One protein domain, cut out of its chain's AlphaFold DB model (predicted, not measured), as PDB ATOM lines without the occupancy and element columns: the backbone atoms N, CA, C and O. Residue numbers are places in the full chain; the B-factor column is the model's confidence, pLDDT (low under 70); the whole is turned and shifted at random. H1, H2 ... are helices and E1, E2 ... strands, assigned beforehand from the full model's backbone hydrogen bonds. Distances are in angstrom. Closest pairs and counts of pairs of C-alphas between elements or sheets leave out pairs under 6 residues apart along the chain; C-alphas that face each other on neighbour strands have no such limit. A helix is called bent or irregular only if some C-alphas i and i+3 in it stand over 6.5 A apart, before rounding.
ATOM      1  N   TRP A  12      29.104   3.296   4.974       91.81
ATOM      2  CA  TRP A  12      29.529   4.574   4.396       91.81
ATOM      3  C   TRP A  12      29.770   5.642   5.473       91.81
ATOM      4  O   TRP A  12      30.706   6.428   5.363       91.81
ATOM      5  N   LEU A  13      28.973   5.644   6.545       90.50
ATOM      6  CA  LEU A  13      29.070   6.625   7.625       90.50
ATOM      7  C   LEU A  13      30.261   6.320   8.542       90.50
ATOM      8  O   LEU A  13      30.969   7.237   8.957       90.50
ATOM      9  N   LEU A  14      30.541   5.036   8.784       88.88
ATOM     10  CA  LEU A  14      31.776   4.593   9.443       88.88
ATOM     11  C   LEU A  14      33.015   4.985   8.624       88.88
ATOM     12  O   LEU A  14      34.032   5.397   9.183       88.88
ATOM     13  N   GLN A  15      32.932   4.906   7.295       90.25
ATOM     14  CA  GLN A  15      34.013   5.345   6.417       90.25
ATOM     15  C   GLN A  15      34.211   6.870   6.470       90.25
ATOM     16  O   GLN A  15      35.357   7.322   6.556       90.25
ATOM     17  N   SER A  16      33.126   7.653   6.486       92.00
ATOM     18  CA  SER A  16      33.178   9.113   6.640       92.00
ATOM     19  C   SER A  16      33.803   9.536   7.969       92.00
ATOM     20  O   SER A  16      34.677  10.397   7.958       92.00
ATOM     21  N   LEU A  17      33.460   8.883   9.088       91.00
ATOM     22  CA  LEU A  17      34.072   9.157  10.401       91.00
ATOM     23  C   LEU A  17      35.606   9.032  10.392       91.00
ATOM     24  O   LEU A  17      36.289   9.729  11.137       91.00
ATOM     25  N   ASN A  18      36.155   8.182   9.524       87.50
ATOM     26  CA  ASN A  18      37.596   7.964   9.425       87.50
ATOM     27  C   ASN A  18      38.285   8.883   8.409       87.50
ATOM     28  O   ASN A  18      39.418   9.316   8.631       87.50
ATOM     29  N   LYS A  19      37.636   9.146   7.272       89.62
ATOM     30  CA  LYS A  19      38.287   9.769   6.110       89.62
ATOM     31  C   LYS A  19      37.878  11.216   5.868       89.62
ATOM     32  O   LYS A  19      38.688  11.978   5.354       89.62
ATOM     33  N   ASP A  20      36.659  11.599   6.226       93.38
ATOM     34  CA  ASP A  20      36.138  12.931   5.941       93.38
ATOM     35  C   ASP A  20      36.555  13.917   7.039       93.38
ATOM     36  O   ASP A  20      36.273  13.723   8.222       93.38
ATOM     37  N   ALA A  21      37.227  15.000   6.645       93.12
ATOM     38  CA  ALA A  21      37.661  16.050   7.558       93.12
ATOM     39  C   ALA A  21      36.487  16.701   8.309       93.12
ATOM     40  O   ALA A  21      36.645  17.065   9.474       93.12
ATOM     41  N   ALA A  22      35.303  16.801   7.691       94.06
ATOM     42  CA  ALA A  22      34.113  17.357   8.335       94.06
ATOM     43  C   ALA A  22      33.660  16.509   9.534       94.06
ATOM     44  O   ALA A  22      33.211  17.041  10.543       94.06
ATOM     45  N   PHE A  23      33.844  15.192   9.475       95.50
ATOM     46  CA  PHE A  23      33.467  14.280  10.556       95.50
ATOM     47  C   PHE A  23      34.509  14.199  11.674       95.50
ATOM     48  O   PHE A  23      34.280  13.531  12.680       95.50
ATOM     49  N   ARG A  24      35.647  14.879  11.520       94.62
ATOM     50  CA  ARG A  24      36.802  14.795  12.423       94.62
ATOM     51  C   ARG A  24      37.091  16.111  13.141       94.62
ATOM     52  O   ARG A  24      38.129  16.242  13.786       94.62
ATOM     53  N   VAL A  25      36.195  17.091  13.024       94.81
ATOM     54  CA  VAL A  25      36.358  18.389  13.678       94.81
ATOM     55  C   VAL A  25      36.162  18.227  15.184       94.81
ATOM     56  O   VAL A  25      35.096  17.831  15.654       94.81
ATOM     57  N   LEU A  26      37.211  18.546  15.938       94.00
ATOM     58  CA  LEU A  26      37.183  18.620  17.396       94.00
ATOM     59  C   LEU A  26      37.077  20.076  17.853       94.00
ATOM     60  O   LEU A  26      37.324  20.992  17.071       94.00
ATOM     61  N   THR A  27      36.738  20.299  19.117       92.06
ATOM     62  CA  THR A  27      36.931  21.579  19.808       92.06
ATOM     63  C   THR A  27      38.415  21.950  19.862       92.06
ATOM     64  O   THR A  27      39.289  21.109  19.656       92.06
ATOM     65  N   MET A  28      38.723  23.226  20.120       90.12
ATOM     66  CA  MET A  28      40.112  23.720  20.115       90.12
ATOM     67  C   MET A  28      41.008  23.053  21.170       90.12
ATOM     68  O   MET A  28      42.205  22.925  20.949       90.12
ATOM     69  N   ASP A  29      40.435  22.613  22.289       87.31
ATOM     70  CA  ASP A  29      41.115  21.850  23.344       87.31
ATOM     71  C   ASP A  29      41.214  20.340  23.045       87.31
ATOM     72  O   ASP A  29      41.846  19.599  23.792       87.31
ATOM     73  N   GLY A  30      40.589  19.869  21.962       89.62
ATOM     74  CA  GLY A  30      40.547  18.459  21.574       89.62
ATOM     75  C   GLY A  30      39.630  17.577  22.429       89.62
ATOM     76  O   GLY A  30      39.586  16.370  22.196       89.62
ATOM     77  N   LEU A  31      38.891  18.140  23.392       90.81
ATOM     78  CA  LEU A  31      38.103  17.373  24.367       90.81
ATOM     79  C   LEU A  31      36.665  17.088  23.924       90.81
ATOM     80  O   LEU A  31      35.973  16.292  24.559       90.81
ATOM     81  N   GLY A  32      36.197  17.720  22.851       93.44
ATOM     82  CA  GLY A  32      34.862  17.546  22.301       93.44
ATOM     83  C   GLY A  32      34.900  17.307  20.799       93.44
ATOM     84  O   GLY A  32      35.678  17.915  20.072       93.44
ATOM     85  N   TRP A  33      34.033  16.432  20.314       96.62
ATOM     86  CA  TRP A  33      33.766  16.235  18.897       96.62
ATOM     87  C   TRP A  33      32.580  17.097  18.462       96.62
ATOM     88  O   TRP A  33      31.584  17.168  19.179       96.62
ATOM     89  N   ILE A  34      32.667  17.753  17.305       96.06
ATOM     90  CA  ILE A  34      31.566  18.558  16.764       96.06
ATOM     91  C   ILE A  34      30.766  17.698  15.792       96.06
ATOM     92  O   ILE A  34      31.266  17.318  14.735       96.06
ATOM     93  N   ASP A  35      29.511  17.420  16.140       95.88
ATOM     94  CA  ASP A  35      28.598  16.648  15.303       95.88
ATOM     95  C   ASP A  35      28.384  17.367  13.954       95.88
ATOM     96  O   ASP A  35      27.857  18.485  13.929       95.88
ATOM     97  N   PRO A  36      28.749  16.752  12.813       96.44
ATOM     98  CA  PRO A  36      28.682  17.398  11.510       96.44
ATOM     99  C   PRO A  36      27.250  17.682  11.049       96.44
ATOM    100  O   PRO A  36      27.058  18.524  10.176       96.44
ATOM    101  N   TYR A  37      26.234  17.027  11.612       95.38
ATOM    102  CA  TYR A  37      24.837  17.270  11.245       95.38
ATOM    103  C   TYR A  37      24.243  18.428  12.043       95.38
ATOM    104  O   TYR A  37      23.626  19.338  11.483       95.38
ATOM    105  N   THR A  38      24.444  18.414  13.360       93.56
ATOM    106  CA  THR A  38      23.780  19.348  14.281       93.56
ATOM    107  C   THR A  38      24.656  20.542  14.660       93.56
ATOM    108  O   THR A  38      24.137  21.622  14.937       93.56
ATOM    109  N   GLY A  39      25.983  20.391  14.629       91.69
ATOM    110  CA  GLY A  39      26.946  21.362  15.150       91.69
ATOM    111  C   GLY A  39      27.097  21.339  16.676       91.69
ATOM    112  O   GLY A  39      27.748  22.228  17.235       91.69
ATOM    113  N   GLN A  40      26.474  20.369  17.354       93.44
ATOM    114  CA  GLN A  40      26.593  20.193  18.799       93.44
ATOM    115  C   GLN A  40      27.955  19.609  19.171       93.44
ATOM    116  O   GLN A  40      28.500  18.769  18.457       93.44
ATOM    117  N   VAL A  41      28.489  20.049  20.308       93.44
ATOM    118  CA  VAL A  41      29.713  19.490  20.886       93.44
ATOM    119  C   VAL A  41      29.344  18.277  21.735       93.44
ATOM    120  O   VAL A  41      28.521  18.382  22.642       93.44
ATOM    121  N   VAL A  42      29.978  17.142  21.460       93.31
ATOM    122  CA  VAL A  42      29.851  15.895  22.216       93.31
ATOM    123  C   VAL A  42      31.190  15.592  22.881       93.31
ATOM    124  O   VAL A  42      32.210  15.482  22.206       93.31
ATOM    125  N   THR A  43      31.200  15.453  24.203       92.31
ATOM    126  CA  THR A  43      32.417  15.210  24.991       92.31
ATOM    127  C   THR A  43      33.133  13.929  24.554       92.31
ATOM    128  O   THR A  43      32.556  12.844  24.590       92.31
ATOM    129  N   ALA A  44      34.398  14.057  24.156       90.88
ATOM    130  CA  ALA A  44      35.220  13.006  23.562       90.88
ATOM    131  C   ALA A  44      36.696  13.058  24.033       90.88
ATOM    132  O   ALA A  44      37.604  13.149  23.206       90.88
ATOM    133  N   PRO A  45      36.969  12.962  25.351       82.00
ATOM    134  CA  PRO A  45      38.307  13.165  25.925       82.00
ATOM    135  C   PRO A  45      39.339  12.110  25.501       82.00
ATOM    136  O   PRO A  45      40.536  12.359  25.580       82.00
ATOM    137  N   PHE A  46      38.889  10.939  25.040       83.44
ATOM    138  CA  PHE A  46      39.748   9.826  24.613       83.44
ATOM    139  C   PHE A  46      39.656   9.555  23.104       83.44
ATOM    140  O   PHE A  46      39.941   8.453  22.641       83.44
ATOM    141  N   GLY A  47      39.245  10.564  22.332       81.56
ATOM    142  CA  GLY A  47      39.073  10.469  20.888       81.56
ATOM    143  C   GLY A  47      37.610  10.374  20.457       81.56
ATOM    144  O   GLY A  47      36.725   9.934  21.190       81.56
ATOM    145  N   HIS A  48      37.352  10.814  19.226       88.44
ATOM    146  CA  HIS A  48      35.996  11.031  18.723       88.44
ATOM    147  C   HIS A  48      35.331   9.793  18.124       88.44
ATOM    148  O   HIS A  48      34.110   9.747  18.107       88.44
ATOM    149  N   GLN A  49      36.074   8.798  17.629       87.88
ATOM    150  CA  GLN A  49      35.494   7.700  16.840       87.88
ATOM    151  C   GLN A  49      34.415   6.920  17.601       87.88
ATOM    152  O   GLN A  49      33.303   6.760  17.098       87.88
ATOM    153  N   GLU A  50      34.714   6.454  18.814       88.19
ATOM    154  CA  GLU A  50      33.761   5.673  19.611       88.19
ATOM    155  C   GLU A  50      32.554   6.524  20.036       88.19
ATOM    156  O   GLU A  50      31.402   6.090  19.934       88.19
ATOM    157  N   VAL A  51      32.814   7.764  20.457       89.50
ATOM    158  CA  VAL A  51      31.785   8.708  20.907       89.50
ATOM    159  C   VAL A  51      30.854   9.098  19.763       89.50
ATOM    160  O   VAL A  51      29.637   9.011  19.914       89.50
ATOM    161  N   ALA A  52      31.406   9.455  18.607       91.81
ATOM    162  CA  ALA A  52      30.652   9.789  17.407       91.81
ATOM    163  C   ALA A  52      29.817   8.597  16.930       91.81
ATOM    164  O   ALA A  52      28.646   8.760  16.600       91.81
ATOM    165  N   THR A  53      30.384   7.387  16.971       91.88
ATOM    166  CA  THR A  53      29.674   6.145  16.628       91.88
ATOM    167  C   THR A  53      28.447   5.959  17.525       91.88
ATOM    168  O   THR A  53      27.330   5.772  17.041       91.88
ATOM    169  N   ARG A  54      28.618   6.074  18.846       90.38
ATOM    170  CA  ARG A  54      27.518   5.929  19.811       90.38
ATOM    171  C   ARG A  54      26.468   7.034  19.661       90.38
ATOM    172  O   ARG A  54      25.275   6.738  19.639       90.38
ATOM    173  N   HIS A  55      26.909   8.287  19.536       93.50
ATOM    174  CA  HIS A  55      26.038   9.457  19.392       93.50
ATOM    175  C   HIS A  55      25.187   9.373  18.129       93.50
ATOM    176  O   HIS A  55      23.966   9.507  18.197       93.50
ATOM    177  N   LEU A  56      25.806   9.082  16.983       93.19
ATOM    178  CA  LEU A  56      25.107   8.961  15.708       93.19
ATOM    179  C   LEU A  56      24.150   7.761  15.711       93.19
ATOM    180  O   LEU A  56      23.009   7.907  15.283       93.19
ATOM    181  N   ALA A  57      24.547   6.600  16.242       91.56
ATOM    182  CA  ALA A  57      23.657   5.436  16.332       91.56
ATOM    183  C   ALA A  57      22.381   5.724  17.149       91.56
ATOM    184  O   ALA A  57      21.299   5.244  16.791       91.56
ATOM    185  N   ALA A  58      22.508   6.529  18.210       90.88
ATOM    186  CA  ALA A  58      21.397   6.941  19.062       90.88
ATOM    187  C   ALA A  58      20.500   8.006  18.407       90.88
ATOM    188  O   ALA A  58      19.279   7.907  18.479       90.88
ATOM    189  N   THR A  59      21.090   9.017  17.763       92.31
ATOM    190  CA  THR A  59      20.366  10.205  17.270       92.31
ATOM    191  C   THR A  59      19.900  10.095  15.817       92.31
ATOM    192  O   THR A  59      18.945  10.756  15.422       92.31
ATOM    193  N   ARG A  60      20.557   9.250  15.016       93.06
ATOM    194  CA  ARG A  60      20.267   8.975  13.598       93.06
ATOM    195  C   ARG A  60      20.034  10.217  12.716       93.06
ATOM    196  O   ARG A  60      19.117  10.209  11.889       93.06
ATOM    197  N   PRO A  61      20.858  11.279  12.818       91.81
ATOM    198  CA  PRO A  61      20.569  12.559  12.175       91.81
ATOM    199  C   PRO A  61      20.621  12.483  10.643       91.81
ATOM    200  O   PRO A  61      19.931  13.246   9.975       91.81
ATOM    201  N   TRP A  62      21.369  11.531  10.072       92.44
ATOM    202  CA  TRP A  62      21.504  11.348   8.618       92.44
ATOM    203  C   TRP A  62      20.194  10.993   7.904       92.44
ATOM    204  O   TRP A  62      20.121  11.093   6.683       92.44
ATOM    205  N   LEU A  63      19.163  10.555   8.638       92.12
ATOM    206  CA  LEU A  63      17.852  10.259   8.058       92.12
ATOM    207  C   LEU A  63      17.093  11.530   7.656       92.12
ATOM    208  O   LEU A  63      16.199  11.461   6.818       92.12
ATOM    209  N   GLN A  64      17.423  12.673   8.263       92.75
ATOM    210  CA  GLN A  64      16.680  13.928   8.091       92.75
ATOM    211  C   GLN A  64      17.575  15.118   7.738       92.75
ATOM    212  O   GLN A  64      17.111  16.086   7.139       92.75
ATOM    213  N   LEU A  65      18.856  15.062   8.098       92.94
ATOM    214  CA  LEU A  65      19.799  16.164   7.968       92.94
ATOM    215  C   LEU A  65      20.946  15.792   7.034       92.94
ATOM    216  O   LEU A  65      21.401  14.649   6.982       92.94
ATOM    217  N   LYS A  66      21.463  16.800   6.332       93.88
ATOM    218  CA  LYS A  66      22.720  16.702   5.588       93.88
ATOM    219  C   LYS A  66      23.877  17.186   6.468       93.88
ATOM    220  O   LYS A  66      23.679  18.143   7.221       93.88
ATOM    221  N   PRO A  67      25.067  16.572   6.367       94.81
ATOM    222  CA  PRO A  67      26.234  17.059   7.086       94.81
ATOM    223  C   PRO A  67      26.611  18.460   6.585       94.81
ATOM    224  O   PRO A  67      26.523  18.764   5.392       94.81
ATOM    225  N   LYS A  68      27.013  19.322   7.516       96.12
ATOM    226  CA  LYS A  68      27.528  20.665   7.249       96.12
ATOM    227  C   LYS A  68      28.883  20.573   6.551       96.12
ATOM    228  O   LYS A  68      29.642  19.628   6.759       96.12
ATOM    229  N   ALA A  69      29.205  21.578   5.739       95.81
ATOM    230  CA  ALA A  69      30.510  21.643   5.098       95.81
ATOM    231  C   ALA A  69      31.611  21.894   6.141       95.81
ATOM    232  O   ALA A  69      31.376  22.554   7.154       95.81
ATOM    233  N   LEU A  70      32.840  21.446   5.853       95.25
ATOM    234  CA  LEU A  70      33.991  21.631   6.745       95.25
ATOM    235  C   LEU A  70      34.147  23.092   7.197       95.25
ATOM    236  O   LEU A  70      34.296  23.351   8.385       95.25
ATOM    237  N   LYS A  71      34.025  24.055   6.276       94.38
ATOM    238  CA  LYS A  71      34.111  25.495   6.583       94.38
ATOM    239  C   LYS A  71      33.104  25.957   7.649       94.38
ATOM    240  O   LYS A  71      33.433  26.811   8.468       94.38
ATOM    241  N   ASP A  72      31.900  25.387   7.656       94.69
ATOM    242  CA  ASP A  72      30.842  25.757   8.599       94.69
ATOM    243  C   ASP A  72      31.125  25.141   9.975       94.69
ATOM    244  O   ASP A  72      30.859  25.757  11.004       94.69
ATOM    245  N   LEU A  73      31.725  23.948   9.999       96.81
ATOM    246  CA  LEU A  73      32.153  23.281  11.228       96.81
ATOM    247  C   LEU A  73      33.381  23.948  11.852       96.81
ATOM    248  O   LEU A  73      33.428  24.091  13.070       96.81
ATOM    249  N   LEU A  74      34.334  24.426  11.047       96.88
ATOM    250  CA  LEU A  74      35.465  25.221  11.538       96.88
ATOM    251  C   LEU A  74      35.005  26.577  12.089       96.88
ATOM    252  O   LEU A  74      35.493  27.011  13.132       96.88
ATOM    253  N   TYR A  75      34.020  27.217  11.453       96.94
ATOM    254  CA  TYR A  75      33.349  28.389  12.019       96.94
ATOM    255  C   TYR A  75      32.702  28.066  13.377       96.94
ATOM    256  O   TYR A  75      32.953  28.768  14.355       96.94
ATOM    257  N   LEU A  76      31.920  26.982  13.474       95.50
ATOM    258  CA  LEU A  76      31.275  26.578  14.729       95.50
ATOM    259  C   LEU A  76      32.291  26.227  15.823       95.50
ATOM    260  O   LEU A  76      32.086  26.590  16.979       95.50
ATOM    261  N   ARG A  77      33.406  25.585  15.460       96.31
ATOM    262  CA  ARG A  77      34.529  25.301  16.362       96.31
ATOM    263  C   ARG A  77      35.044  26.572  17.027       96.31
ATOM    264  O   ARG A  77      35.176  26.617  18.249       96.31
ATOM    265  N   TRP A  78      35.297  27.608  16.229       96.56
ATOM    266  CA  TRP A  78      35.732  28.905  16.735       96.56
ATOM    267  C   TRP A  78      34.640  29.625  17.517       96.56
ATOM    268  O   TRP A  78      34.927  30.188  18.568       96.56
ATOM    269  N   LEU A  79      33.388  29.567  17.063       95.38
ATOM    270  CA  LEU A  79      32.266  30.199  17.749       95.38
ATOM    271  C   LEU A  79      32.092  29.651  19.175       95.38
ATOM    272  O   LEU A  79      31.935  30.430  20.114       95.38
ATOM    273  N   HIS A  80      32.153  28.328  19.344       91.12
ATOM    274  CA  HIS A  80      32.085  27.683  20.660       91.12
ATOM    275  C   HIS A  80      33.267  28.083  21.544       91.12
ATOM    276  O   HIS A  80      33.066  28.476  22.692       91.12
ATOM    277  N   TYR A  81      34.483  28.052  20.993       93.19
ATOM    278  CA  TYR A  81      35.695  28.401  21.732       93.19
ATOM    279  C   TYR A  81      35.698  29.860  22.208       93.19
ATOM    280  O   TYR A  81      35.931  30.129  23.386       93.19
ATOM    281  N   LEU A  82      35.395  30.805  21.316       95.50
ATOM    282  CA  LEU A  82      35.424  32.236  21.617       95.50
ATOM    283  C   LEU A  82      34.361  32.631  22.646       95.50
ATOM    284  O   LEU A  82      34.649  33.438  23.522       95.50
ATOM    285  N   ARG A  83      33.162  32.036  22.597       93.44
ATOM    286  CA  ARG A  83      32.100  32.306  23.584       93.44
ATOM    287  C   ARG A  83      32.510  31.994  25.021       93.44
ATOM    288  O   ARG A  83      31.984  32.617  25.931       93.44
ATOM    289  N   GLN A  84      33.403  31.027  25.205       88.06
ATOM    290  CA  GLN A  84      33.834  30.565  26.524       88.06
ATOM    291  C   GLN A  84      35.174  31.166  26.958       88.06
ATOM    292  O   GLN A  84      35.433  31.261  28.149       88.06
ATOM    293  N   ASN A  85      36.037  31.540  26.005       89.69
ATOM    294  CA  ASN A  85      37.440  31.835  26.305       89.69
ATOM    295  C   ASN A  85      37.906  33.232  25.885       89.69
ATOM    296  O   ASN A  85      38.976  33.656  26.314       89.69
ATOM    297  N   LEU A  86      37.158  33.965  25.049       92.62
ATOM    298  CA  LEU A  86      37.643  35.230  24.480       92.62
ATOM    299  C   LEU A  86      38.009  36.261  25.557       92.62
ATOM    300  O   LEU A  86      38.984  36.991  25.391       92.62
ATOM    301  N   GLU A  87      37.276  36.297  26.672       87.19
ATOM    302  CA  GLU A  87      37.564  37.209  27.785       87.19
ATOM    303  C   GLU A  87      38.940  36.964  28.425       87.19
ATOM    304  O   GLU A  87      39.604  37.915  28.835       87.19
ATOM    305  N   PHE A  88      39.421  35.719  28.417       89.25
ATOM    306  CA  PHE A  88      40.693  35.323  29.023       89.25
ATOM    307  C   PHE A  88      41.876  35.385  28.049       89.25
ATOM    308  O   PHE A  88      43.028  35.320  28.469       89.25
ATOM    309  N   ILE A  89      41.621  35.535  26.745       90.12
ATOM    310  CA  ILE A  89      42.665  35.505  25.714       90.12
ATOM    311  C   ILE A  89      42.918  36.920  25.197       90.12
ATOM    312  O   ILE A  89      42.285  37.389  24.252       90.12
ATOM    313  N   GLU A  90      43.875  37.611  25.812       90.25
ATOM    314  CA  GLU A  90      44.224  39.000  25.474       90.25
ATOM    315  C   GLU A  90      44.631  39.177  24.004       90.25
ATOM    316  O   GLU A  90      44.183  40.113  23.346       90.25
ATOM    317  N   HIS A  91      45.395  38.233  23.449       92.31
ATOM    318  CA  HIS A  91      45.904  38.307  22.075       92.31
ATOM    319  C   HIS A  91      44.808  38.284  20.995       92.31
ATOM    320  O   HIS A  91      45.053  38.703  19.868       92.31
ATOM    321  N   LEU A  92      43.593  37.822  21.316       94.00
ATOM    322  CA  LEU A  92      42.447  37.858  20.398       94.00
ATOM    323  C   LEU A  92      41.637  39.154  20.503       94.00
ATOM    324  O   LEU A  92      40.728  39.367  19.704       94.00
ATOM    325  N   ARG A  93      41.956  40.021  21.467       94.12
ATOM    326  CA  ARG A  93      41.209  41.248  21.779       94.12
ATOM    327  C   ARG A  93      41.971  42.518  21.405       94.12
ATOM    328  O   ARG A  93      41.689  43.591  21.931       94.12
ATOM    329  N   ILE A  94      42.931  42.405  20.493       94.06
ATOM    330  CA  ILE A  94      43.744  43.527  20.031       94.06
ATOM    331  C   ILE A  94      43.022  44.228  18.878       94.06
ATOM    332  O   ILE A  94      42.932  43.702  17.768       94.06
ATOM    333  N   PHE A  95      42.547  45.441  19.150       93.50
ATOM    334  CA  PHE A  95      41.924  46.327  18.172       93.50
ATOM    335  C   PHE A  95      42.645  47.675  18.148       93.50
ATOM    336  O   PHE A  95      43.009  48.212  19.194       93.50
ATOM    337  N   LYS A  96      42.834  48.243  16.956       89.75
ATOM    338  CA  LYS A  96      43.427  49.574  16.771       89.75
ATOM    339  C   LYS A  96      42.816  50.210  15.529       89.75
ATOM    340  O   LYS A  96      42.772  49.574  14.483       89.75
ATOM    341  N   GLN A  97      42.313  51.442  15.657       85.75
ATOM    342  CA  GLN A  97      41.726  52.210  14.543       85.75
ATOM    343  C   GLN A  97      40.641  51.435  13.758       85.75
ATOM    344  O   GLN A  97      40.594  51.483  12.537       85.75
ATOM    345  N   GLY A  98      39.784  50.678  14.459       85.06
ATOM    346  CA  GLY A  98      38.696  49.907  13.832       85.06
ATOM    347  C   GLY A  98      39.130  48.619  13.117       85.06
ATOM    348  O   GLY A  98      38.304  47.961  12.484       85.06
ATOM    349  N   LEU A  99      40.406  48.237  13.225       91.12
ATOM    350  CA  LEU A  99      40.961  46.994  12.695       91.12
ATOM    351  C   LEU A  99      41.290  46.029  13.835       91.12
ATOM    352  O   LEU A  99      41.733  46.441  14.909       91.12
ATOM    353  N   TRP A 100      41.103  44.737  13.582       95.88
ATOM    354  CA  TRP A 100      41.470  43.656  14.497       95.88
ATOM    355  C   TRP A 100      42.802  43.031  14.080       95.88
ATOM    356  O   TRP A 100      42.988  42.732  12.900       95.88
ATOM    357  N   LEU A 101      43.721  42.807  15.020       96.12
ATOM    358  CA  LEU A 101      44.958  42.075  14.743       96.12
ATOM    359  C   LEU A 101      44.704  40.573  14.864       96.12
ATOM    360  O   LEU A 101      44.433  40.076  15.954       96.12
ATOM    361  N   ASN A 102      44.850  39.838  13.763       96.88
ATOM    362  CA  ASN A 102      44.792  38.383  13.788       96.88
ATOM    363  C   ASN A 102      46.098  37.814  14.370       96.88
ATOM    364  O   ASN A 102      47.131  37.890  13.699       96.88
ATOM    365  N   PRO A 103      46.094  37.201  15.570       96.31
ATOM    366  CA  PRO A 103      47.328  36.759  16.215       96.31
ATOM    367  C   PRO A 103      47.951  35.514  15.567       96.31
ATOM    368  O   PRO A 103      49.078  35.157  15.901       96.31
ATOM    369  N   TYR A 104      47.244  34.847  14.649       96.19
ATOM    370  CA  TYR A 104      47.756  33.681  13.922       96.19
ATOM    371  C   TYR A 104      48.543  34.074  12.669       96.19
ATOM    372  O   TYR A 104      49.510  33.405  12.323       96.19
ATOM    373  N   THR A 105      48.160  35.172  12.010       95.69
ATOM    374  CA  THR A 105      48.790  35.628  10.756       95.69
ATOM    375  C   THR A 105      49.598  36.912  10.921       95.69
ATOM    376  O   THR A 105      50.464  37.210  10.101       95.69
ATOM    377  N   GLY A 106      49.327  37.692  11.972       94.56
ATOM    378  CA  GLY A 106      49.903  39.017  12.187       94.56
ATOM    379  C   GLY A 106      49.294  40.108  11.300       94.56
ATOM    380  O   GLY A 106      49.825  41.214  11.242       94.56
ATOM    381  N   GLN A 107      48.201  39.813  10.593       94.75
ATOM    382  CA  GLN A 107      47.536  40.770   9.710       94.75
ATOM    383  C   GLN A 107      46.465  41.574  10.450       94.75
ATOM    384  O   GLN A 107      45.714  41.030  11.263       94.75
ATOM    385  N   TRP A 108      46.354  42.856  10.103       94.25
ATOM    386  CA  TRP A 108      45.239  43.712  10.506       94.25
ATOM    387  C   TRP A 108      44.046  43.496   9.574       94.25
ATOM    388  O   TRP A 108      44.177  43.605   8.355       94.25
ATOM    389  N   ILE A 109      42.884  43.178  10.141       92.50
ATOM    390  CA  ILE A 109      41.690  42.758   9.404       92.50
ATOM    391  C   ILE A 109      40.534  43.720   9.676       92.50
ATOM    392  O   ILE A 109      40.192  44.012  10.824       92.50
ATOM    393  N   SER A 110      39.906  44.180   8.595       88.12
ATOM    394  CA  SER A 110      38.679  44.979   8.613       88.12
ATOM    395  C   SER A 110      37.428  44.114   8.727       88.12
ATOM    396  O   SER A 110      37.399  42.991   8.226       88.12
ATOM    397  N   GLY A 111      36.355  44.676   9.281       84.50
ATOM    398  CA  GLY A 111      35.035  44.038   9.298       84.50
ATOM    399  C   GLY A 111      34.746  43.190  10.536       84.50
ATOM    400  O   GLY A 111      33.654  42.639  10.625       84.50
ATOM    401  N   VAL A 112      35.671  43.125  11.500       91.62
ATOM    402  CA  VAL A 112      35.389  42.630  12.854       91.62
ATOM    403  C   VAL A 112      34.848  43.790  13.679       91.62
ATOM    404  O   VAL A 112      35.582  44.722  14.004       91.62
ATOM    405  N   ARG A 113      33.547  43.766  13.970       85.62
ATOM    406  CA  ARG A 113      32.850  44.920  14.548       85.62
ATOM    407  C   ARG A 113      32.937  44.936  16.069       85.62
ATOM    408  O   ARG A 113      32.694  43.919  16.713       85.62
ATOM    409  N   LEU A 114      33.216  46.111  16.627       86.25
ATOM    410  CA  LEU A 114      32.968  46.435  18.031       86.25
ATOM    411  C   LEU A 114      31.694  47.280  18.116       86.25
ATOM    412  O   LEU A 114      31.505  48.190  17.310       86.25
ATOM    413  N   GLU A 115      30.841  47.000  19.094       79.25
ATOM    414  CA  GLU A 115      29.655  47.811  19.392       79.25
ATOM    415  C   GLU A 115      29.965  48.633  20.646       79.25
ATOM    416  O   GLU A 115      30.350  48.071  21.670       79.25
ATOM    417  N   ASP A 116      29.904  49.965  20.552       78.19
ATOM    418  CA  ASP A 116      30.292  50.898  21.625       78.19
ATOM    419  C   ASP A 116      31.680  50.612  22.230       78.19
ATOM    420  O   ASP A 116      31.898  50.696  23.441       78.19
ATOM    421  N   ASN A 117      32.633  50.243  21.365       76.81
ATOM    422  CA  ASN A 117      33.995  49.846  21.735       76.81
ATOM    423  C   ASN A 117      34.058  48.625  22.680       76.81
ATOM    424  O   ASN A 117      35.022  48.450  23.428       76.81
ATOM    425  N   ARG A 118      33.026  47.773  22.654       85.25
ATOM    426  CA  ARG A 118      32.925  46.539  23.437       85.25
ATOM    427  C   ARG A 118      32.832  45.323  22.523       85.25
ATOM    428  O   ARG A 118      32.318  45.383  21.407       85.25
ATOM    429  N   ILE A 119      33.335  44.205  23.036       88.31
ATOM    430  CA  ILE A 119      33.189  42.891  22.412       88.31
ATOM    431  C   ILE A 119      31.767  42.405  22.679       88.31
ATOM    432  O   ILE A 119      31.367  42.272  23.835       88.31
ATOM    433  N   THR A 120      31.016  42.122  21.617       91.12
ATOM    434  CA  THR A 120      29.644  41.605  21.706       91.12
ATOM    435  C   THR A 120      29.502  40.271  20.979       91.12
ATOM    436  O   THR A 120      30.459  39.730  20.416       91.12
ATOM    437  N   ALA A 121      28.291  39.706  20.983       89.44
ATOM    438  CA  ALA A 121      27.992  38.493  20.226       89.44
ATOM    439  C   ALA A 121      28.293  38.663  18.723       89.44
ATOM    440  O   ALA A 121      28.763  37.717  18.092       89.44
ATOM    441  N   THR A 122      28.089  39.869  18.179       91.88
ATOM    442  CA  THR A 122      28.437  40.226  16.797       91.88
ATOM    443  C   THR A 122      29.947  40.156  16.568       91.88
ATOM    444  O   THR A 122      30.395  39.570  15.585       91.88
ATOM    445  N   THR A 123      30.749  40.679  17.502       92.56
ATOM    446  CA  THR A 123      32.218  40.600  17.442       92.56
ATOM    447  C   THR A 123      32.695  39.150  17.434       92.56
ATOM    448  O   THR A 123      33.545  38.777  16.630       92.56
ATOM    449  N   ILE A 124      32.131  38.317  18.313       94.75
ATOM    450  CA  ILE A 124      32.468  36.891  18.418       94.75
ATOM    451  C   ILE A 124      32.135  36.148  17.116       94.75
ATOM    452  O   ILE A 124      32.928  35.324  16.659       94.75
ATOM    453  N   ASP A 125      30.987  36.448  16.508       95.25
ATOM    454  CA  ASP A 125      30.578  35.900  15.212       95.25
ATOM    455  C   ASP A 125      31.541  36.309  14.080       95.25
ATOM    456  O   ASP A 125      31.992  35.452  13.314       95.25
ATOM    457  N   ASP A 126      31.926  37.587  14.006       95.75
ATOM    458  CA  ASP A 126      32.884  38.081  13.009       95.75
ATOM    459  C   ASP A 126      34.267  37.420  13.176       95.75
ATOM    460  O   ASP A 126      34.845  36.928  12.202       95.75
ATOM    461  N   LEU A 127      34.771  37.327  14.412       96.69
ATOM    462  CA  LEU A 127      36.024  36.634  14.733       96.69
ATOM    463  C   LEU A 127      35.976  35.158  14.326       96.69
ATOM    464  O   LEU A 127      36.898  34.666  13.673       96.69
ATOM    465  N   ALA A 128      34.891  34.450  14.656       96.62
ATOM    466  CA  ALA A 128      34.726  33.042  14.310       96.62
ATOM    467  C   ALA A 128      34.716  32.814  12.791       96.62
ATOM    468  O   ALA A 128      35.284  31.835  12.304       96.62
ATOM    469  N   LYS A 129      34.113  33.729  12.021       96.56
ATOM    470  CA  LYS A 129      34.109  33.669  10.550       96.56
ATOM    471  C   LYS A 129      35.499  33.852   9.958       96.56
ATOM    472  O   LYS A 129      35.833  33.161   8.994       96.56
ATOM    473  N   VAL A 130      36.285  34.781  10.500       96.88
ATOM    474  CA  VAL A 130      37.656  35.025  10.038       96.88
ATOM    475  C   VAL A 130      38.548  33.840  10.399       96.88
ATOM    476  O   VAL A 130      39.198  33.265   9.528       96.88
ATOM    477  N   LEU A 131      38.519  33.410  11.661       96.69
ATOM    478  CA  LEU A 131      39.359  32.323  12.159       96.69
ATOM    479  C   LEU A 131      38.985  30.963  11.561       96.69
ATOM    480  O   LEU A 131      39.871  30.165  11.282       96.69
ATOM    481  N   GLY A 132      37.706  30.702  11.279       95.38
ATOM    482  CA  GLY A 132      37.265  29.478  10.600       95.38
ATOM    483  C   GLY A 132      37.776  29.338   9.162       95.38
ATOM    484  O   GLY A 132      37.856  28.222   8.656       95.38
ATOM    485  N   LYS A 133      38.146  30.449   8.511       95.00
ATOM    486  CA  LYS A 133      38.727  30.476   7.155       95.00
ATOM    487  C   LYS A 133      40.254  30.588   7.143       95.00
ATOM    488  O   LYS A 133      40.853  30.451   6.084       95.00
ATOM    489  N   CYS A 134      40.862  30.873   8.290       95.00
ATOM    490  CA  CYS A 134      42.297  31.086   8.445       95.00
ATOM    491  C   CYS A 134      43.003  29.738   8.629       95.00
ATOM    492  O   CYS A 134      42.743  29.050   9.615       95.00
ATOM    493  N   GLU A 135      43.876  29.341   7.704       93.38
ATOM    494  CA  GLU A 135      44.549  28.036   7.756       93.38
ATOM    495  C   GLU A 135      45.486  27.940   8.970       93.38
ATOM    496  O   GLU A 135      45.440  26.970   9.727       93.38
ATOM    497  N   GLU A 136      46.245  29.002   9.237       93.88
ATOM    498  CA  GLU A 136      47.193  29.111  10.347       93.88
ATOM    499  C   GLU A 136      46.493  28.981  11.704       93.88
ATOM    500  O   GLU A 136      46.995  28.318  12.620       93.88
ATOM    501  N   ALA A 137      45.283  29.538  11.811       94.12
ATOM    502  CA  ALA A 137      44.466  29.426  13.011       94.12
ATOM    503  C   ALA A 137      44.041  27.979  13.287       94.12
ATOM    504  O   ALA A 137      43.801  27.630  14.442       94.12
ATOM    505  N   GLN A 138      43.978  27.099  12.278       93.31
ATOM    506  CA  GLN A 138      43.469  25.748  12.505       93.31
ATOM    507  C   GLN A 138      44.349  24.919  13.445       93.31
ATOM    508  O   GLN A 138      43.819  24.027  14.111       93.31
ATOM    509  N   SER A 139      45.637  25.265  13.536       88.12
ATOM    510  CA  SER A 139      46.615  24.665  14.450       88.12
ATOM    511  C   SER A 139      46.455  25.099  15.913       88.12
ATOM    512  O   SER A 139      46.990  24.443  16.802       88.12
ATOM    513  N   GLY A 140      45.775  26.221  16.172       87.81
ATOM    514  CA  GLY A 140      45.720  26.853  17.492       87.81
ATOM    515  C   GLY A 140      47.027  27.524  17.938       87.81
ATOM    516  O   GLY A 140      47.061  28.118  19.013       87.81
ATOM    517  N   LYS A 141      48.094  27.497  17.125       91.69
ATOM    518  CA  LYS A 141      49.384  28.110  17.461       91.69
ATOM    519  C   LYS A 141      49.445  29.560  16.977       91.69
ATOM    520  O   LYS A 141      49.554  29.818  15.783       91.69
ATOM    521  N   MET A 142      49.394  30.503  17.916       94.56
ATOM    522  CA  MET A 142      49.584  31.931  17.633       94.56
ATOM    523  C   MET A 142      51.049  32.260  17.319       94.56
ATOM    524  O   MET A 142      51.960  31.481  17.613       94.56
ATOM    525  N   LEU A 143      51.275  33.443  16.746       94.44
ATOM    526  CA  LEU A 143      52.611  34.017  16.632       94.44
ATOM    527  C   LEU A 143      53.227  34.258  18.018       94.44
ATOM    528  O   LEU A 143      52.531  34.547  18.989       94.44
ATOM    529  N   GLU A 144      54.556  34.183  18.077       94.12
ATOM    530  CA  GLU A 144      55.326  34.481  19.285       94.12
ATOM    531  C   GLU A 144      55.019  35.886  19.814       94.12
ATOM    532  O   GLU A 144      54.927  36.843  19.039       94.12
ATOM    533  N   LYS A 145      54.937  36.020  21.143       91.12
ATOM    534  CA  LYS A 145      54.542  37.266  21.817       91.12
ATOM    535  C   LYS A 145      55.325  38.487  21.320       91.12
ATOM    536  O   LYS A 145      54.720  39.487  20.955       91.12
ATOM    537  N   PHE A 146      56.649  38.373  21.190       93.19
ATOM    538  CA  PHE A 146      57.489  39.484  20.728       93.19
ATOM    539  C   PHE A 146      57.117  39.974  19.317       93.19
ATOM    540  O   PHE A 146      57.238  41.160  19.021       93.19
ATOM    541  N   ARG A 147      56.649  39.081  18.429       93.50
ATOM    542  CA  ARG A 147      56.205  39.467  17.081       93.50
ATOM    543  C   ARG A 147      54.893  40.234  17.144       93.50
ATOM    544  O   ARG A 147      54.733  41.206  16.410       93.50
ATOM    545  N   LEU A 148      53.973  39.806  18.008       92.62
ATOM    546  CA  LEU A 148      52.709  40.504  18.227       92.62
ATOM    547  C   LEU A 148      52.955  41.891  18.824       92.62
ATOM    548  O   LEU A 148      52.413  42.859  18.302       92.62
ATOM    549  N   ASP A 149      53.839  42.010  19.816       92.69
ATOM    550  CA  ASP A 149      54.190  43.294  20.438       92.69
ATOM    551  C   ASP A 149      54.709  44.311  19.402       92.69
ATOM    552  O   ASP A 149      54.276  45.467  19.388       92.69
ATOM    553  N   VAL A 150      55.558  43.873  18.464       92.75
ATOM    554  CA  VAL A 150      56.038  44.716  17.353       92.75
ATOM    555  C   VAL A 150      54.891  45.160  16.434       92.75
ATOM    556  O   VAL A 150      54.827  46.326  16.042       92.75
ATOM    557  N   LEU A 151      53.961  44.263  16.093       94.00
ATOM    558  CA  LEU A 151      52.814  44.587  15.235       94.00
ATOM    559  C   LEU A 151      51.831  45.544  15.924       94.00
ATOM    560  O   LEU A 151      51.306  46.453  15.279       94.00
ATOM    561  N   ILE A 152      51.614  45.385  17.231       92.50
ATOM    562  CA  ILE A 152      50.782  46.276  18.051       92.50
ATOM    563  C   ILE A 152      51.384  47.685  18.088       92.50
ATOM    564  O   ILE A 152      50.662  48.675  17.891       92.50
ATOM    565  N   ALA A 153      52.699  47.778  18.308       90.12
ATOM    566  CA  ALA A 153      53.427  49.041  18.337       90.12
ATOM    567  C   ALA A 153      53.314  49.774  16.992       90.12
ATOM    568  O   ALA A 153      52.843  50.915  16.955       90.12
ATOM    569  N   ASN A 154      53.628  49.086  15.891       91.19
ATOM    570  CA  ASN A 154      53.578  49.656  14.542       91.19
ATOM    571  C   ASN A 154      52.150  50.021  14.103       91.19
ATOM    572  O   ASN A 154      51.949  51.027  13.431       91.19
ATOM    573  N   GLY A 155      51.144  49.259  14.540       89.44
ATOM    574  CA  GLY A 155      49.757  49.458  14.129       89.44
ATOM    575  C   GLY A 155      49.476  49.043  12.678       89.44
ATOM    576  O   GLY A 155      50.314  48.402  12.039       89.44
ATOM    577  N   PRO A 156      48.267  49.346  12.173       90.44
ATOM    578  CA  PRO A 156      47.860  49.002  10.817       90.44
ATOM    579  C   PRO A 156      48.627  49.765   9.734       90.44
ATOM    580  O   PRO A 156      49.010  50.916   9.928       90.44
ATOM    581  N   ASP A 157      48.790  49.144   8.561       85.88
ATOM    582  CA  ASP A 157      49.340  49.818   7.378       85.88
ATOM    583  C   ASP A 157      48.426  51.000   6.977       85.88
ATOM    584  O   ASP A 157      47.225  50.789   6.767       85.88
ATOM    585  N   PRO A 158      48.960  52.229   6.815       78.88
ATOM    586  CA  PRO A 158      48.193  53.393   6.367       78.88
ATOM    587  C   PRO A 158      47.355  53.162   5.099       78.88
ATOM    588  O   PRO A 158      46.281  53.747   4.951       78.88
ATOM    589  N   ARG A 159      47.796  52.285   4.189       81.25
ATOM    590  CA  ARG A 159      47.045  51.948   2.967       81.25
ATOM    591  C   ARG A 159      45.742  51.207   3.263       81.25
ATOM    592  O   ARG A 159      44.758  51.419   2.558       81.25
ATOM    593  N   LEU A 160      45.719  50.356   4.291       75.44
ATOM    594  CA  LEU A 160      44.511  49.635   4.708       75.44
ATOM    595  C   LEU A 160      43.473  50.595   5.297       75.44
ATOM    596  O   LEU A 160      42.287  50.464   4.996       75.44
ATOM    597  N   LEU A 161      43.921  51.594   6.064       73.88
ATOM    598  CA  LEU A 161      43.055  52.639   6.619       73.88
ATOM    599  C   LEU A 161      42.399  53.462   5.499       73.88
ATOM    600  O   LEU A 161      41.181  53.620   5.475       73.88
ATOM    601  N   GLN A 162      43.179  53.881   4.498       70.00
ATOM    602  CA  GLN A 162      42.655  54.622   3.347       70.00
ATOM    603  C   GLN A 162      41.646  53.799   2.519       70.00
ATOM    604  O   GLN A 162      40.645  54.324   2.017       70.00
ATOM    605  N   GLN A 163      41.882  52.490   2.370       72.81
ATOM    606  CA  GLN A 163      40.944  51.584   1.699       72.81
ATOM    607  C   GLN A 163      39.637  51.417   2.482       72.81
ATOM    608  O   GLN A 163      38.571  51.396   1.862       72.81
ATOM    609  N   GLN A 164      39.701  51.336   3.816       66.62
ATOM    610  CA  GLN A 164      38.518  51.318   4.678       66.62
ATOM    611  C   GLN A 164      37.694  52.596   4.527       66.62
ATOM    612  O   GLN A 164      36.508  52.494   4.226       66.62
ATOM    613  N   GLU A 165      38.313  53.773   4.630       61.66
ATOM    614  CA  GLU A 165      37.626  55.061   4.456       61.66
ATOM    615  C   GLU A 165      36.933  55.146   3.086       61.66
ATOM    616  O   GLU A 165      35.762  55.513   2.980       61.66
ATOM    617  N   THR A 166      37.617  54.708   2.024       62.72
ATOM    618  CA  THR A 166      37.061  54.696   0.661       62.72
ATOM    619  C   THR A 166      35.891  53.712   0.521       62.72
ATOM    620  O   THR A 166      34.900  53.995  -0.163       62.72
ATOM    621  N   ALA A 167      35.986  52.534   1.145       61.44
ATOM    622  CA  ALA A 167      34.941  51.513   1.113       61.44
ATOM    623  C   ALA A 167      33.715  51.921   1.942       61.44
ATOM    624  O   ALA A 167      32.585  51.756   1.478       61.44
ATOM    625  N   GLU A 168      33.924  52.500   3.124       58.22
ATOM    626  CA  GLU A 168      32.869  53.092   3.946       58.22
ATOM    627  C   GLU A 168      32.172  54.221   3.198       58.22
ATOM    628  O   GLU A 168      30.944  54.221   3.099       58.22
ATOM    629  N   PHE A 169      32.939  55.107   2.561       52.22
ATOM    630  CA  PHE A 169      32.400  56.167   1.724       52.22
ATOM    631  C   PHE A 169      31.542  55.621   0.578       52.22
ATOM    632  O   PHE A 169      30.425  56.089   0.347       52.22
ATOM    633  N   ARG A 170      32.015  54.585  -0.125       57.31
ATOM    634  CA  ARG A 170      31.256  53.920  -1.197       57.31
ATOM    635  C   ARG A 170      29.975  53.261  -0.669       57.31
ATOM    636  O   ARG A 170      28.941  53.329  -1.333       57.31
ATOM    637  N   ASN A 171      30.018  52.647   0.509       56.97
ATOM    638  CA  ASN A 171      28.860  51.997   1.123       56.97
ATOM    639  C   ASN A 171      27.817  53.031   1.572       56.97
ATOM    640  O   ASN A 171      26.628  52.891   1.280       56.97
ATOM    641  N   LEU A 172      28.270  54.126   2.181       55.53
ATOM    642  CA  LEU A 172      27.438  55.272   2.536       55.53
ATOM    643  C   LEU A 172      26.816  55.898   1.279       55.53
ATOM    644  O   LEU A 172      25.623  56.196   1.256       55.53
ATOM    645  N   LYS A 173      27.583  55.955   0.179       54.16
ATOM    646  CA  LYS A 173      27.089  56.391  -1.132       54.16
ATOM    647  C   LYS A 173      25.942  55.522  -1.669       54.16
ATOM    648  O   LYS A 173      25.062  56.029  -2.353       54.16
TER     649      LYS A 173
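Overview. This is residues 12 to 173 of the 444 residues of the protein "Serine/threonine-protein phosphatase" of Planctomycetes bacterium (UniProt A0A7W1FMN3). Two helices, H4 and H5, cross in the middle, with a lobe at either end: one holds the small strand hairpin E1-E2 with H1, H2 and H3, the other E3 with its looped neighbours and H7. At the far end of this second lobe comes H8, whose residues 165 to 173 stick out as an arm. The printed part has 162 residues, mostly helix by class, with eight named helices and three named strands in the order H1 H2 E1 E2 H3 H4 E3 H5 H6 H7 H8; the sheet E1 - E2 is antiparallel. It is only just loose, close to compact, with a radius of gyration of the C-alphas of 18.6 A and spans of 54 by 40 by 27 A.

Arrangement. H1, residues 12 to 19, and H2, residues 21 to 24, touch only at the corner, the closest C-alphas being those of Leu 17 and Phe 23, 5.2 A. E1, residues 32 to 34, and E2, residues 41 to 43, form an antiparallel hairpin; N 33 and O 42 are within hydrogen-bond range at 2.8 A. H3, residues 48 to 59, touches H1 with residues 49 to 53 alone, closest at the C-alphas of Leu 17 and Gln 49, 6.8 A, at a shallow tilt of 26 degrees, opposite ways. The closest C-alphas of H3 and E1, those of Trp 33 and His 48, are 5.7 A apart. H4, residues 70 to 88, has a kink of 47 degrees near residue 82 and is irregular, with C-alphas 84 and 87 7.7 A apart. H4 only just touches H2, with 3 pairs of C-alphas within 8 A, made by its residues 70 to 73 alone; the closest are those of Ala 22 and Leu 70, 4.6 A. E3, residues 99 to 101, pairs with no named strand; short antiparallel pairings join residues 95 to 96 to 99 to 100, and 100 to 101 to 108 to 109. H5, residues 121 to 133, touches H4 at a steep tilt of 49 degrees, opposite ways, closest at the C-alphas of Tyr 75 and Gly 132, 4.3 A. H6, residues 136 to 139, only just touches H5, only at the corner, with 3 pairs of C-alphas within 8 A; the closest are those of Leu 131 and Ala 137, 5.9 A. H7, residues 145 to 154, touches no helix; its Ile 152 has its C-alpha 7.9 A from that of Leu 101. H8, residues 158 to 173, is apart from H7, for instance. Each O i to N i+4 pair is within hydrogen-bond range in H3, H7 and H8, against 3 of 4 in H1, 12 of 15 in H4 and 8 of 9 in H5, while H2 and H6 are too short for such a pair.

Along the chain. H1 begins at C-alpha 12, (29.529, 4.574, 4.396). From first to last C-alpha, H3 measures 15.7 A, H4 27.0 A, H5 18.7 A and H7 14.4 A. H8, 22.6 A long, ends at C-alpha 173, (27.089, 56.391, -1.132).

Size, cuts and confidence. The C-alphas of Glu 50 and Lys 173, the two farthest apart, are 55.2 A apart. The printed part has no cut, and its one long link, E3 to H5, has 19 residues. The mean pLDDT of the printed part is 89.4; residues 164 to 173 are under 70.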